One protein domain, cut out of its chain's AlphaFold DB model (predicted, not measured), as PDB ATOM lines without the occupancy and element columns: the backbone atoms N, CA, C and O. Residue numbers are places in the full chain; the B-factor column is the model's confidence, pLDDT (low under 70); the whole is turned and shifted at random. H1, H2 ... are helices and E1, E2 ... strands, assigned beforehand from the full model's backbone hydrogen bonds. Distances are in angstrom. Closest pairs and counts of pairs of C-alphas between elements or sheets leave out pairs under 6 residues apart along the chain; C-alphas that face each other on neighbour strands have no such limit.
ATOM      1  N   ASN A  23      62.454  23.831 -47.307       76.75
ATOM      2  CA  ASN A  23      61.272  24.008 -48.153       76.75
ATOM      3  C   ASN A  23      60.520  25.240 -47.646       76.75
ATOM      4  O   ASN A  23      60.074  25.263 -46.498       76.75
ATOM      5  N   VAL A  24      60.423  26.269 -48.485       79.56
ATOM      6  CA  VAL A  24      59.701  27.508 -48.178       79.56
ATOM      7  C   VAL A  24      58.338  27.456 -48.855       79.56
ATOM      8  O   VAL A  24      58.250  27.151 -50.043       79.56
ATOM      9  N   VAL A  25      57.288  27.757 -48.100       79.00
ATOM     10  CA  VAL A  25      55.921  27.916 -48.599       79.00
ATOM     11  C   VAL A  25      55.494  29.354 -48.338       79.00
ATOM     12  O   VAL A  25      55.624  29.846 -47.219       79.00
ATOM     13  N   GLU A  26      55.015  30.030 -49.377       81.50
ATOM     14  CA  GLU A  26      54.512  31.402 -49.301       81.50
ATOM     15  C   GLU A  26      52.989  31.402 -49.429       81.50
ATOM     16  O   GLU A  26      52.428  30.765 -50.325       81.50
ATOM     17  N   HIS A  27      52.333  32.150 -48.553       76.62
ATOM     18  CA  HIS A  27      50.894  32.344 -48.503       76.62
ATOM     19  C   HIS A  27      50.621  33.845 -48.535       76.62
ATOM     20  O   HIS A  27      50.564  34.476 -47.483       76.62
ATOM     21  N   ASP A  28      50.463  34.407 -49.737       85.56
ATOM     22  CA  ASP A  28      50.090  35.817 -49.875       85.56
ATOM     23  C   ASP A  28      48.661  35.921 -50.390       85.56
ATOM     24  O   ASP A  28      48.328  35.372 -51.448       85.56
ATOM     25  N   TYR A  29      47.838  36.650 -49.646       87.25
ATOM     26  CA  TYR A  29      46.432  36.868 -49.941       87.25
ATOM     27  C   TYR A  29      46.115  38.359 -49.904       87.25
ATOM     28  O   TYR A  29      46.557  39.083 -49.010       87.25
ATOM     29  N   THR A  30      45.299  38.802 -50.854       91.75
ATOM     30  CA  THR A  30      44.688  40.129 -50.837       91.75
ATOM     31  C   THR A  30      43.183  39.940 -50.839       91.75
ATOM     32  O   THR A  30      42.644  39.294 -51.737       91.75
ATOM     33  N   PHE A  31      42.504  40.490 -49.839       93.19
ATOM     34  CA  PHE A  31      41.051  40.505 -49.753       93.19
ATOM     35  C   PHE A  31      40.540  41.921 -49.971       93.19
ATOM     36  O   PHE A  31      41.103  42.867 -49.423       93.19
ATOM     37  N   GLN A  32      39.467  42.065 -50.742       95.69
ATOM     38  CA  GLN A  32      38.844  43.357 -51.022       95.69
ATOM     39  C   GLN A  32      37.324  43.271 -50.913       95.69
ATOM     40  O   GLN A  32      36.725  42.224 -51.174       95.69
ATOM     41  N   GLY A  33      36.710  44.388 -50.534       96.50
ATOM     42  CA  GLY A  33      35.264  44.556 -50.461       96.50
ATOM     43  C   GLY A  33      34.884  46.005 -50.175       96.50
ATOM     44  O   GLY A  33      35.726  46.821 -49.791       96.50
ATOM     45  N   GLU A  34      33.609  46.319 -50.373       98.19
ATOM     46  CA  GLU A  34      33.074  47.672 -50.229       98.19
ATOM     47  C   GLU A  34      31.622  47.679 -49.743       98.19
ATOM     48  O   GLU A  34      30.888  46.695 -49.868       98.19
ATOM     49  N   SER A  35      31.223  48.817 -49.188       97.12
ATOM     50  CA  SER A  35      29.861  49.214 -48.854       97.12
ATOM     51  C   SER A  35      29.552  50.571 -49.492       97.12
ATOM     52  O   SER A  35      30.259  51.026 -50.389       97.12
ATOM     53  N   GLU A  36      28.479  51.230 -49.056       95.50
ATOM     54  CA  GLU A  36      28.047  52.503 -49.635       95.50
ATOM     55  C   GLU A  36      29.104  53.610 -49.487       95.50
ATOM     56  O   GLU A  36      29.353  54.347 -50.440       95.50
ATOM     57  N   HIS A  37      29.760  53.703 -48.324       95.94
ATOM     58  CA  HIS A  37      30.722  54.775 -48.040       95.94
ATOM     59  C   HIS A  37      32.127  54.285 -47.719       95.94
ATOM     60  O   HIS A  37      33.022  55.108 -47.529       95.94
ATOM     61  N   TRP A  38      32.350  52.977 -47.643       97.06
ATOM     62  CA  TRP A  38      33.628  52.427 -47.222       97.06
ATOM     63  C   TRP A  38      34.103  51.344 -48.173       97.06
ATOM     64  O   TRP A  38      33.317  50.576 -48.710       97.06
ATOM     65  N   SER A  39      35.411  51.260 -48.350       97.69
ATOM     66  CA  SER A  39      36.078  50.099 -48.923       97.69
ATOM     67  C   SER A  39      37.163  49.634 -47.967       97.69
ATOM     68  O   SER A  39      37.678  50.410 -47.154       97.69
ATOM     69  N   ALA A  40      37.497  48.353 -48.025       96.81
ATOM     70  CA  ALA A  40      38.622  47.831 -47.277       96.81
ATOM     71  C   ALA A  40      39.445  46.860 -48.115       96.81
ATOM     72  O   ALA A  40      38.928  46.112 -48.948       96.81
ATOM     73  N   GLU A  41      40.744  46.889 -47.851       95.38
ATOM     74  CA  GLU A  41      41.729  45.973 -48.390       95.38
ATOM     75  C   GLU A  41      42.482  45.330 -47.231       95.38
ATOM     76  O   GLU A  41      43.007  46.021 -46.352       95.38
ATOM     77  N   TYR A  42      42.559  44.003 -47.248       91.94
ATOM     78  CA  TYR A  42      43.325  43.241 -46.280       91.94
ATOM     79  C   TYR A  42      44.396  42.412 -46.970       91.94
ATOM     80  O   TYR A  42      44.092  41.497 -47.734       91.94
ATOM     81  N   ILE A  43      45.653  42.747 -46.698       89.94
ATOM     82  CA  ILE A  43      46.821  42.065 -47.248       89.94
ATOM     83  C   ILE A  43      47.423  41.199 -46.150       89.94
ATOM     84  O   ILE A  43      47.709  41.697 -45.058       89.94
ATOM     85  N   VAL A  44      47.640  39.923 -46.454       86.50
ATOM     86  CA  VAL A  44      48.358  38.976 -45.600       86.50
ATOM     87  C   VAL A  44      49.499  38.372 -46.388       86.50
ATOM     88  O   VAL A  44      49.288  37.859 -47.481       86.50
ATOM     89  N   GLU A  45      50.693  38.437 -45.815       86.00
ATOM     90  CA  GLU A  45      51.927  37.879 -46.354       86.00
ATOM     91  C   GLU A  45      52.460  36.876 -45.333       86.00
ATOM     92  O   GLU A  45      52.830  37.238 -44.211       86.00
ATOM     93  N   GLY A  46      52.449  35.601 -45.697       82.88
ATOM     94  CA  GLY A  46      52.857  34.497 -44.841       82.88
ATOM     95  C   GLY A  46      54.006  33.718 -45.461       82.88
ATOM     96  O   GLY A  46      53.967  33.355 -46.635       82.88
ATOM     97  N   LYS A  47      55.018  33.391 -44.663       83.38
ATOM     98  CA  LYS A  47      56.141  32.545 -45.065       83.38
ATOM     99  C   LYS A  47      56.348  31.434 -44.049       83.38
ATOM    100  O   LYS A  47      56.758  31.681 -42.918       83.38
ATOM    101  N   GLY A  48      56.111  30.199 -44.471       83.25
ATOM    102  CA  GLY A  48      56.446  28.990 -43.729       83.25
ATOM    103  C   GLY A  48      57.779  28.421 -44.205       83.25
ATOM    104  O   GLY A  48      57.992  28.248 -45.402       83.25
ATOM    105  N   THR A  49      58.687  28.107 -43.286       84.31
ATOM    106  CA  THR A  49      59.964  27.453 -43.587       84.31
ATOM    107  C   THR A  49      60.037  26.117 -42.862       84.31
ATOM    108  O   THR A  49      60.010  26.057 -41.633       84.31
ATOM    109  N   PHE A  50      60.169  25.035 -43.629       85.25
ATOM    110  CA  PHE A  50      60.380  23.690 -43.110       85.25
ATOM    111  C   PHE A  50      61.862  23.338 -43.182       85.25
ATOM    112  O   PHE A  50      62.454  23.355 -44.262       85.25
ATOM    113  N   THR A  51      62.458  22.989 -42.044       85.12
ATOM    114  CA  THR A  51      63.861  22.565 -41.961       85.12
ATOM    115  C   THR A  51      63.947  21.143 -41.427       85.12
ATOM    116  O   THR A  51      63.551  20.881 -40.291       85.12
ATOM    117  N   GLU A  52      64.501  20.225 -42.216       85.44
ATOM    118  CA  GLU A  52      64.812  18.870 -41.757       85.44
ATOM    119  C   GLU A  52      66.222  18.808 -41.163       85.44
ATOM    120  O   GLU A  52      67.211  19.154 -41.813       85.44
ATOM    121  N   LYS A  53      66.335  18.331 -39.921       82.75
ATOM    122  CA  LYS A  53      67.622  18.057 -39.276       82.75
ATOM    123  C   LYS A  53      67.523  16.784 -38.445       82.75
ATOM    124  O   LYS A  53      66.674  16.686 -37.566       82.75
ATOM    125  N   GLU A  54      68.397  15.814 -38.717       82.69
ATOM    126  CA  GLU A  54      68.498  14.557 -37.946       82.69
ATOM    127  C   GLU A  54      67.164  13.783 -37.848       82.69
ATOM    128  O   GLU A  54      66.822  13.226 -36.807       82.69
ATOM    129  N   GLY A  55      66.376  13.773 -38.932       82.94
ATOM    130  CA  GLY A  55      65.065  13.113 -38.969       82.94
ATOM    131  C   GLY A  55      63.954  13.847 -38.203       82.94
ATOM    132  O   GLY A  55      62.879  13.284 -38.011       82.94
ATOM    133  N   LYS A  56      64.195  15.086 -37.758       83.06
ATOM    134  CA  LYS A  56      63.187  15.972 -37.164       83.06
ATOM    135  C   LYS A  56      62.875  17.122 -38.116       83.06
ATOM    136  O   LYS A  56      63.792  17.783 -38.605       83.06
ATOM    137  N   THR A  57      61.590  17.389 -38.320       85.25
ATOM    138  CA  THR A  57      61.111  18.541 -39.091       85.25
ATOM    139  C   THR A  57      60.820  19.698 -38.142       85.25
ATOM    140  O   THR A  57      60.006  19.567 -37.228       85.25
ATOM    141  N   LYS A  58      61.497  20.830 -38.344       86.44
ATOM    142  CA  LYS A  58      61.193  22.109 -37.694       86.44
ATOM    143  C   LYS A  58      60.339  22.955 -38.637       86.44
ATOM    144  O   LYS A  58      60.638  23.004 -39.827       86.44
ATOM    145  N   TYR A  59      59.320  23.615 -38.094       81.56
ATOM    146  CA  TYR A  59      58.498  24.593 -38.801       81.56
ATOM    147  C   TYR A  59      58.680  25.968 -38.153       81.56
ATOM    148  O   TYR A  59      58.514  26.099 -36.941       81.56
ATOM    149  N   ASP A  60      59.045  26.960 -38.959       81.50
ATOM    150  CA  ASP A  60      59.108  28.372 -38.582       81.50
ATOM    151  C   ASP A  60      58.153  29.159 -39.489       81.50
ATOM    152  O   ASP A  60      58.134  28.930 -40.698       81.50
ATOM    153  N   SER A  61      57.375  30.082 -38.924       81.88
ATOM    154  CA  SER A  61      56.422  30.907 -39.675       81.88
ATOM    155  C   SER A  61      56.639  32.392 -39.412       81.88
ATOM    156  O   SER A  61      56.719  32.812 -38.258       81.88
ATOM    157  N   GLU A  62      56.656  33.183 -40.476       81.94
ATOM    158  CA  GLU A  62      56.635  34.645 -40.441       81.94
ATOM    159  C   GLU A  62      55.332  35.112 -41.090       81.94
ATOM    160  O   GLU A  62      55.033  34.711 -42.211       81.94
ATOM    161  N   VAL A  63      54.537  35.922 -40.387       81.69
ATOM    162  CA  VAL A  63      53.275  36.465 -40.910       81.69
ATOM    163  C   VAL A  63      53.266  37.974 -40.713       81.69
ATOM    164  O   VAL A  63      53.490  38.468 -39.608       81.69
ATOM    165  N   SER A  64      52.986  38.695 -41.791       84.31
ATOM    166  CA  SER A  64      52.713  40.126 -41.818       84.31
ATOM    167  C   SER A  64      51.288  40.328 -42.319       84.31
ATOM    168  O   SER A  64      50.847  39.648 -43.243       84.31
ATOM    169  N   SER A  65      50.541  41.243 -41.705       86.00
ATOM    170  CA  SER A  65      49.206  41.589 -42.191       86.00
ATOM    171  C   SER A  65      48.942  43.082 -42.073       86.00
ATOM    172  O   SER A  65      49.439  43.748 -41.160       86.00
ATOM    173  N   LYS A  66      48.157  43.614 -43.010       89.75
ATOM    174  CA  LYS A  66      47.785  45.025 -43.064       89.75
ATOM    175  C   LYS A  66      46.346  45.174 -43.539       89.75
ATOM    176  O   LYS A  66      46.028  44.835 -44.673       89.75
ATOM    177  N   MET A  67      45.503  45.731 -42.672       91.56
ATOM    178  CA  MET A  67      44.149  46.173 -43.006       91.56
ATOM    179  C   MET A  67      44.177  47.666 -43.334       91.56
ATOM    180  O   MET A  67      44.635  48.473 -42.523       91.56
ATOM    181  N   THR A  68      43.674  48.028 -44.508       95.12
ATOM    182  CA  THR A  68      43.451  49.412 -44.929       95.12
ATOM    183  C   THR A  68      41.958  49.615 -45.117       95.12
ATOM    184  O   THR A  68      41.332  48.887 -45.878       95.12
ATOM    185  N   VAL A  69      41.392  50.608 -44.437       94.94
ATOM    186  CA  VAL A  69      39.985  50.996 -44.571       94.94
ATOM    187  C   VAL A  69      39.945  52.402 -45.158       94.94
ATOM    188  O   VAL A  69      40.629  53.302 -44.666       94.94
ATOM    189  N   THR A  70      39.184  52.589 -46.228       95.94
ATOM    190  CA  THR A  70      39.091  53.844 -46.975       95.94
ATOM    191  C   THR A  70      37.658  54.340 -46.972       95.94
ATOM    192  O   THR A  70      36.731  53.598 -47.278       95.94
ATOM    193  N   TYR A  71      37.485  55.610 -46.618       95.06
ATOM    194  CA  TYR A  71      36.214  56.300 -46.753       95.06
ATOM    195  C   TYR A  71      36.082  56.876 -48.163       95.06
ATOM    196  O   TYR A  71      36.953  57.623 -48.609       95.06
ATOM    197  N   ASN A  72      34.985  56.549 -48.838       94.94
ATOM    198  CA  ASN A  72      34.699  56.917 -50.224       94.94
ATOM    199  C   ASN A  72      33.717  58.101 -50.343       94.94
ATOM    200  O   ASN A  72      33.331  58.469 -51.451       94.94
ATOM    201  N   GLY A  73      33.304  58.693 -49.217       89.81
ATOM    202  CA  GLY A  73      32.438  59.873 -49.177       89.81
ATOM    203  C   GLY A  73      33.195  61.208 -49.228       89.81
ATOM    204  O   GLY A  73      34.363  61.292 -49.612       89.81
ATOM    205  N   SER A  74      32.513  62.288 -48.842       90.94
ATOM    206  CA  SER A  74      33.073  63.645 -48.906       90.94
ATOM    207  C   SER A  74      33.992  63.978 -47.722       90.94
ATOM    208  O   SER A  74      33.776  63.524 -46.600       90.94
ATOM    209  N   LEU A  75      34.996  64.836 -47.944       87.69
ATOM    210  CA  LEU A  75      35.909  65.264 -46.876       87.69
ATOM    211  C   LEU A  75      35.182  66.029 -45.753       87.69
ATOM    212  O   LEU A  75      35.550  65.905 -44.588       87.69
ATOM    213  N   GLU A  76      34.146  66.799 -46.098       88.19
ATOM    214  CA  GLU A  76      33.321  67.539 -45.135       88.19
ATOM    215  C   GLU A  76      32.593  66.586 -44.175       88.19
ATOM    216  O   GLU A  76      32.613  66.796 -42.960       88.19
ATOM    217  N   GLU A  77      32.031  65.499 -44.707       86.69
ATOM    218  CA  GLU A  77      31.322  64.487 -43.923       86.69
ATOM    219  C   GLU A  77      32.274  63.757 -42.968       86.69
ATOM    220  O   GLU A  77      32.024  63.744 -41.765       86.69
ATOM    221  N   ILE A  78      33.422  63.260 -43.449       87.88
ATOM    222  CA  ILE A  78      34.379  62.562 -42.570       87.88
ATOM    223  C   ILE A  78      35.052  63.485 -41.551       87.88
ATOM    224  O   ILE A  78      35.357  63.049 -40.444       87.88
ATOM    225  N   SER A  79      35.255  64.766 -41.879       87.44
ATOM    226  CA  SER A  79      35.816  65.739 -40.928       87.44
ATOM    227  C   SER A  79      34.902  66.018 -39.732       87.44
ATOM    228  O   SER A  79      35.372  66.517 -38.712       87.44
ATOM    229  N   SER A  80      33.615  65.684 -39.865       87.69
ATOM    230  CA  SER A  80      32.599  65.865 -38.830       87.69
ATOM    231  C   SER A  80      32.377  64.606 -37.983       87.69
ATOM    232  O   SER A  80      31.681  64.693 -36.973       87.69
ATOM    233  N   ILE A  81      32.973  63.464 -38.357       87.62
ATOM    234  CA  ILE A  81      32.827  62.206 -37.617       87.62
ATOM    235  C   ILE A  81      33.551  62.320 -36.277       87.62
ATOM    236  O   ILE A  81      34.775  62.444 -36.218       87.62
ATOM    237  N   GLU A  82      32.799  62.210 -35.184       88.62
ATOM    238  CA  GLU A  82      33.372  62.220 -33.831       88.62
ATOM    239  C   GLU A  82      33.809  60.822 -33.382       88.62
ATOM    240  O   GLU A  82      34.785  60.671 -32.648       88.62
ATOM    241  N   ASN A  83      33.078  59.789 -33.813       88.94
ATOM    242  CA  ASN A  83      33.286  58.414 -33.371       88.94
ATOM    243  C   ASN A  83      33.325  57.477 -34.577       88.94
ATOM    244  O   ASN A  83      32.293  57.196 -35.184       88.94
ATOM    245  N   LEU A  84      34.515  56.956 -34.879       92.38
ATOM    246  CA  LEU A  84      34.727  55.920 -35.882       92.38
ATOM    247  C   LEU A  84      35.221  54.645 -35.200       92.38
ATOM    248  O   LEU A  84      36.253  54.646 -34.525       92.38
ATOM    249  N   LYS A  85      34.503  53.546 -35.412       93.50
ATOM    250  CA  LYS A  85      34.896  52.215 -34.960       93.50
ATOM    251  C   LYS A  85      34.801  51.238 -36.122       93.50
ATOM    252  O   LYS A  85      33.792  51.209 -36.818       93.50
ATOM    253  N   TYR A  86      35.819  50.406 -36.290       92.31
ATOM    254  CA  TYR A  86      35.769  49.280 -37.211       92.31
ATOM    255  C   TYR A  86      36.150  47.991 -36.489       92.31
ATOM    256  O   TYR A  86      36.961  47.994 -35.562       92.31
ATOM    257  N   GLU A  87      35.538  46.899 -36.920       91.94
ATOM    258  CA  GLU A  87      35.813  45.541 -36.468       91.94
ATOM    259  C   GLU A  87      35.810  44.629 -37.691       91.94
ATOM    260  O   GLU A  87      35.087  44.878 -38.660       91.94
ATOM    261  N   TYR A  88      36.615  43.572 -37.655       89.12
ATOM    262  CA  TYR A  88      36.591  42.539 -38.677       89.12
ATOM    263  C   TYR A  88      36.674  41.163 -38.027       89.12
ATOM    264  O   TYR A  88      37.312  40.996 -36.985       89.12
ATOM    265  N   GLN A  89      36.014  40.190 -38.642       86.56
ATOM    266  CA  GLN A  89      36.016  38.802 -38.199       86.56
ATOM    267  C   GLN A  89      36.248  37.861 -39.376       86.56
ATOM    268  O   GLN A  89      35.712  38.056 -40.467       86.56
ATOM    269  N   SER A  90      37.046  36.829 -39.127       80.69
ATOM    270  CA  SER A  90      37.300  35.743 -40.064       80.69
ATOM    271  C   SER A  90      36.300  34.613 -39.839       80.69
ATOM    272  O   SER A  90      36.014  34.236 -38.702       80.69
ATOM    273  N   SER A  91      35.811  34.020 -40.927       71.19
ATOM    274  CA  SER A  91      34.974  32.811 -40.886       71.19
ATOM    275  C   SER A  91      35.715  31.550 -40.403       71.19
ATOM    276  O   SER A  91      35.064  30.554 -40.084       71.19
ATOM    277  N   VAL A  92      37.050  31.587 -40.315       63.66
ATOM    278  CA  VAL A  92      37.912  30.441 -39.967       63.66
ATOM    279  C   VAL A  92      38.587  30.613 -38.594       63.66
ATOM    280  O   VAL A  92      39.116  29.646 -38.046       63.66
ATOM    281  N   SER A  93      38.515  31.790 -37.958       52.75
ATOM    282  CA  SER A  93      39.211  32.048 -36.689       52.75
ATOM    283  C   SER A  93      38.558  31.362 -35.478       52.75
ATOM    284  O   SER A  93      37.812  31.966 -34.705       52.75
ATOM    285  N   GLY A  94      38.892  30.089 -35.274       39.66
ATOM    286  CA  GLY A  94      38.798  29.408 -33.988       39.66
ATOM    287  C   GLY A  94      40.030  29.704 -33.127       39.66
ATOM    288  O   GLY A  94      41.029  29.013 -33.245       39.66
ATOM    289  N   GLY A  95      39.943  30.720 -32.262       35.34
ATOM    290  CA  GLY A  95      40.750  30.909 -31.044       35.34
ATOM    291  C   GLY A  95      42.278  30.731 -31.120       35.34
ATOM    292  O   GLY A  95      42.792  29.657 -30.829       35.34
ATOM    293  N   GLY A  96      43.008  31.829 -31.329       36.16
ATOM    294  CA  GLY A  96      44.446  31.932 -31.061       36.16
ATOM    295  C   GLY A  96      44.979  33.329 -31.388       36.16
ATOM    296  O   GLY A  96      44.505  33.956 -32.328       36.16
ATOM    297  N   GLU A  97      45.932  33.842 -30.603       38.88
ATOM    298  CA  GLU A  97      46.669  35.074 -30.925       38.88
ATOM    299  C   GLU A  97      47.538  34.832 -32.169       38.88
ATOM    300  O   GLU A  97      48.671  34.367 -32.091       38.88
ATOM    301  N   GLY A  98      46.960  35.094 -33.336       46.81
ATOM    302  CA  GLY A  98      47.588  34.937 -34.640       46.81
ATOM    303  C   GLY A  98      46.517  34.947 -35.723       46.81
ATOM    304  O   GLY A  98      45.477  34.308 -35.580       46.81
ATOM    305  N   VAL A  99      46.742  35.695 -36.801       53.31
ATOM    306  CA  VAL A  99      45.847  35.670 -37.960       53.31
ATOM    307  C   VAL A  99      46.074  34.345 -38.686       53.31
ATOM    308  O   VAL A  99      47.012  34.206 -39.466       53.31
ATOM    309  N   ALA A 100      45.235  33.357 -38.393       55.34
ATOM    310  CA  ALA A 100      45.180  32.099 -39.119       55.34
ATOM    311  C   ALA A 100      44.307  32.280 -40.372       55.34
ATOM    312  O   ALA A 100      43.191  31.770 -40.430       55.34
ATOM    313  N   ILE A 101      44.796  33.042 -41.362       60.75
ATOM    314  CA  ILE A 101      44.221  32.967 -42.714       60.75
ATOM    315  C   ILE A 101      44.809  31.732 -43.368       60.75
ATOM    316  O   ILE A 101      45.880  31.753 -43.978       60.75
ATOM    317  N   GLU A 102      44.129  30.619 -43.145       57.22
ATOM    318  CA  GLU A 102      44.588  29.314 -43.604       57.22
ATOM    319  C   GLU A 102      44.165  29.038 -45.051       57.22
ATOM    320  O   GLU A 102      44.760  28.178 -45.698       57.22
ATOM    321  N   ASN A 103      43.176  29.768 -45.589       66.88
ATOM    322  CA  ASN A 103      42.547  29.423 -46.863       66.88
ATOM    323  C   ASN A 103      42.262  30.634 -47.755       66.88
ATOM    324  O   ASN A 103      41.800  31.679 -47.302       66.88
ATOM    325  N   SER A 104      42.451  30.449 -49.065       71.19
ATOM    326  CA  SER A 104      42.124  31.464 -50.069       71.19
ATOM    327  C   SER A 104      40.636  31.798 -50.137       71.19
ATOM    328  O   SER A 104      40.294  32.897 -50.550       71.19
ATOM    329  N   ASP A 105      39.767  30.867 -49.749       77.12
ATOM    330  CA  ASP A 105      38.311  30.996 -49.887       77.12
ATOM    331  C   ASP A 105      37.658  31.621 -48.644       77.12
ATOM    332  O   ASP A 105      36.435  31.608 -48.490       77.12
ATOM    333  N   GLU A 106      38.478  32.146 -47.736       82.62
ATOM    334  CA  GLU A 106      38.024  32.788 -46.516       82.62
ATOM    335  C   GLU A 106      37.169  34.026 -46.806       82.62
ATOM    336  O   GLU A 106      37.468  34.847 -47.677       82.62
ATOM    337  N   LEU A 107      36.090  34.157 -46.036       87.25
ATOM    338  CA  LEU A 107      35.267  35.357 -45.990       87.25
ATOM    339  C   LEU A 107      35.588  36.125 -44.717       87.25
ATOM    340  O   LEU A 107      35.545  35.554 -43.619       87.25
ATOM    341  N   ILE A 108      35.880  37.412 -44.885       90.25
ATOM    342  CA  ILE A 108      36.165  38.337 -43.791       90.25
ATOM    343  C   ILE A 108      35.025  39.339 -43.731       90.25
ATOM    344  O   ILE A 108      34.847  40.135 -44.651       90.25
ATOM    345  N   GLU A 109      34.238  39.302 -42.664       93.56
ATOM    346  CA  GLU A 109      33.170  40.276 -42.457       93.56
ATOM    347  C   GLU A 109      33.754  41.514 -41.778       93.56
ATOM    348  O   GLU A 109      34.355  41.416 -40.707       93.56
ATOM    349  N   VAL A 110      33.558  42.678 -42.392       94.94
ATOM    350  CA  VAL A 110      33.939  43.981 -41.850       94.94
ATOM    351  C   VAL A 110      32.678  44.713 -41.411       94.94
ATOM    352  O   VAL A 110      31.697  44.789 -42.150       94.94
ATOM    353  N   THR A 111      32.706  45.268 -40.201       96.38
ATOM    354  CA  THR A 111      31.662  46.151 -39.673       96.38
ATOM    355  C   THR A 111      32.274  47.503 -39.334       96.38
ATOM    356  O   THR A 111      33.208  47.581 -38.536       96.38
ATOM    357  N   ILE A 112      31.715  48.577 -39.891       95.69
ATOM    358  CA  ILE A 112      32.113  49.958 -39.604       95.69
ATOM    359  C   ILE A 112      30.932  50.692 -38.976       95.69
ATOM    360  O   ILE A 112      29.830  50.711 -39.524       95.69
ATOM    361  N   GLN A 113      31.165  51.292 -37.813       95.44
ATOM    362  CA  GLN A 113      30.212  52.120 -37.084       95.44
ATOM    363  C   GLN A 113      30.738  53.552 -37.045       95.44
ATOM    364  O   GLN A 113      31.857  53.794 -36.587       95.44
ATOM    365  N   TRP A 114      29.932  54.488 -37.536       94.19
ATOM    366  CA  TRP A 114      30.307  55.894 -37.666       94.19
ATOM    367  C   TRP A 114      29.061  56.775 -37.593       94.19
ATOM    368  O   TRP A 114      28.068  56.463 -38.239       94.19
ATOM    369  N   ASP A 115      29.069  57.825 -36.769       88.75
ATOM    370  CA  ASP A 115      27.958  58.790 -36.621       88.75
ATOM    371  C   ASP A 115      26.550  58.164 -36.521       88.75
ATOM    372  O   ASP A 115      25.577  58.614 -37.127       88.75
ATOM    373  N   GLY A 116      26.430  57.069 -35.766       90.62
ATOM    374  CA  GLY A 116      25.170  56.333 -35.600       90.62
ATOM    375  C   GLY A 116      24.747  55.481 -36.806       90.62
ATOM    376  O   GLY A 116      23.742  54.775 -36.720       90.62
ATOM    377  N   LYS A 117      25.511  55.494 -37.903       93.19
ATOM    378  CA  LYS A 117      25.389  54.581 -39.046       93.19
ATOM    379  C   LYS A 117      26.173  53.294 -38.785       93.19
ATOM    380  O   LYS A 117      27.130  53.252 -38.008       93.19
ATOM    381  N   THR A 118      25.758  52.215 -39.438       96.56
ATOM    382  CA  THR A 118      26.468  50.932 -39.433       96.56
ATOM    383  C   THR A 118      26.487  50.373 -40.843       96.56
ATOM    384  O   THR A 118      25.432  50.191 -41.445       96.56
ATOM    385  N   GLU A 119      27.679  50.069 -41.340       97.25
ATOM    386  CA  GLU A 119      27.890  49.431 -42.635       97.25
ATOM    387  C   GLU A 119      28.601  48.097 -42.441       97.25
ATOM    388  O   GLU A 119      29.538  47.985 -41.646       97.25
ATOM    389  N   LYS A 120      28.114  47.074 -43.147       97.38
ATOM    390  CA  LYS A 120      28.651  45.717 -43.114       97.38
ATOM    391  C   LYS A 120      28.887  45.226 -44.526       97.38
ATOM    392  O   LYS A 120      28.003  45.365 -45.370       97.38
ATOM    393  N   PHE A 121      30.050  44.642 -44.758       97.12
ATOM    394  CA  PHE A 121      30.419  44.084 -46.050       97.12
ATOM    395  C   PHE A 121      31.455  42.975 -45.884       97.12
ATOM    396  O   PHE A 121      32.085  42.833 -44.836       97.12
ATOM    397  N   GLU A 122      31.601  42.165 -46.925       95.75
ATOM    398  CA  GLU A 122      32.509  41.023 -46.942       95.75
ATOM    399  C   GLU A 122      33.731  41.344 -47.798       95.75
ATOM    400  O   GLU A 122      33.593  41.856 -48.910       95.75
ATOM    401  N   LEU A 123      34.917  40.984 -47.309       94.12
ATOM    402  CA  LEU A 123      36.120  40.943 -48.125       94.12
ATOM    403  C   LEU A 123      36.272  39.551 -48.719       94.12
ATOM    404  O   LEU A 123      36.153  38.538 -48.023       94.12
ATOM    405  N   ARG A 124      36.562  39.519 -50.015       93.12
ATOM    406  CA  ARG A 124      36.797  38.295 -50.779       93.12
ATOM    407  C   ARG A 124      38.201  38.320 -51.337       93.12
ATOM    408  O   ARG A 124      38.696  39.377 -51.722       93.12
ATOM    409  N   ASN A 125      38.832  37.155 -51.380       91.50
ATOM    410  CA  ASN A 125      40.163  37.027 -51.939       91.50
ATOM    411  C   ASN A 125      40.153  37.361 -53.436       91.50
ATOM    412  O   ASN A 125      39.385  36.784 -54.207       91.50
ATOM    413  N   VAL A 126      41.022  38.285 -53.833       91.12
ATOM    414  CA  VAL A 126      41.213  38.733 -55.218       91.12
ATOM    415  C   VAL A 126      42.553  38.266 -55.810       91.12
ATOM    416  O   VAL A 126      42.875  38.589 -56.952       91.12
ATOM    417  N   GLY A 127      43.314  37.448 -55.077       82.06
ATOM    418  CA  GLY A 127      44.628  36.932 -55.465       82.06
ATOM    419  C   GLY A 127      45.775  37.901 -55.157       82.06
ATOM    420  O   GLY A 127      45.582  38.918 -54.502       82.06
ATOM    421  N   LYS A 128      46.994  37.585 -55.622       71.19
ATOM    422  CA  LYS A 128      48.163  38.464 -55.436       71.19
ATOM    423  C   LYS A 128      48.068  39.680 -56.366       71.19
ATOM    424  O   LYS A 128      48.253  39.532 -57.575       71.19
TER     425      LYS A 128
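AT A GLANCE: This is residues 23 to 128 of the 130 residues of an uncharacterized protein of Bacillus sp. YR335 (UniProt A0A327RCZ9). A long, narrow antiparallel sheet is folded back on itself like part of a barrel: the long strands E2 and E3 make one leaf, the shorter E4, E5 and E6 face part of it as the other, and E1 is the hinge. The E2 and E3 hairpin runs on past the short leaf and makes much of the rod's length, while the small helix H1 sits at the opposite end, between E3 and E4 in the chain. The printed part has 106 residues with one named helix and six named strands, along the chain E1 E2 E3 H1 E4 E5 E6, and the sheet's order is E3 E2 E1 E6 E5 E4. The class is mostly strand; the whole is loose, with a radius of gyration of the C-alphas of 17.6 A and spans of 63 by 26 by 22 A.

IN THESE COORDINATES: Find C-alpha 23 at (61.272, 24.008, -48.153); from there E1, residues 23 to 34, runs 36.9 A. E2, residues 38 to 53, runs 49.0 A, and E3, residues 56 to 71, runs 49.5 A to C-alpha 71 at (36.214, 56.300, -46.753). H1 is residues 75 to 79, 6.0 A long. Next come E4, residues 84 to 90, 20.8 A, and E5, residues 108 to 114, 19.5 A. E6, residues 117 to 125, runs 26.3 A and ends at C-alpha 125, at (40.163, 37.027, -51.939).

HOW THE PARTS SIT: Look first at E1, E2 and E3, a meander, each strand the antiparallel neighbour of the one before; E4, E5 and E6 form another. N 29 and O 44 are 2.9 A apart between E1 and E2, and N 47 and O 62 are 2.8 A apart between E2 and E3. In the hairpin E4 and E5, N 87 and O 111 are 2.9 A apart; in the hairpin E5 and E6, N 119 and O 112 are 2.9 A apart. The pairing of E6 is staggered: residues 117 to 123 pair with E5, and 124 to 125 with E1, where N 32 and O 124 are 3.0 A apart. The edge strands E3 and E4 are apart. H1 is not on the sheet, but only just, with 4 pairs of C-alphas within 10 A; its one O i to N i+4 pair is within hydrogen-bond range.

THE WHOLE: The two C-alphas farthest apart, those of Glu 54 and Glu 76, are 64.0 A apart. The sheet is twisted, and its curl is 185 degrees. The printed part has no cut. The link from E4 to E5, residues 91 to 107, is long; the other links are tight. Look there for the low confidence too: residues 92 to 103 have pLDDT under 70, against a mean of 84.3 for the printed part.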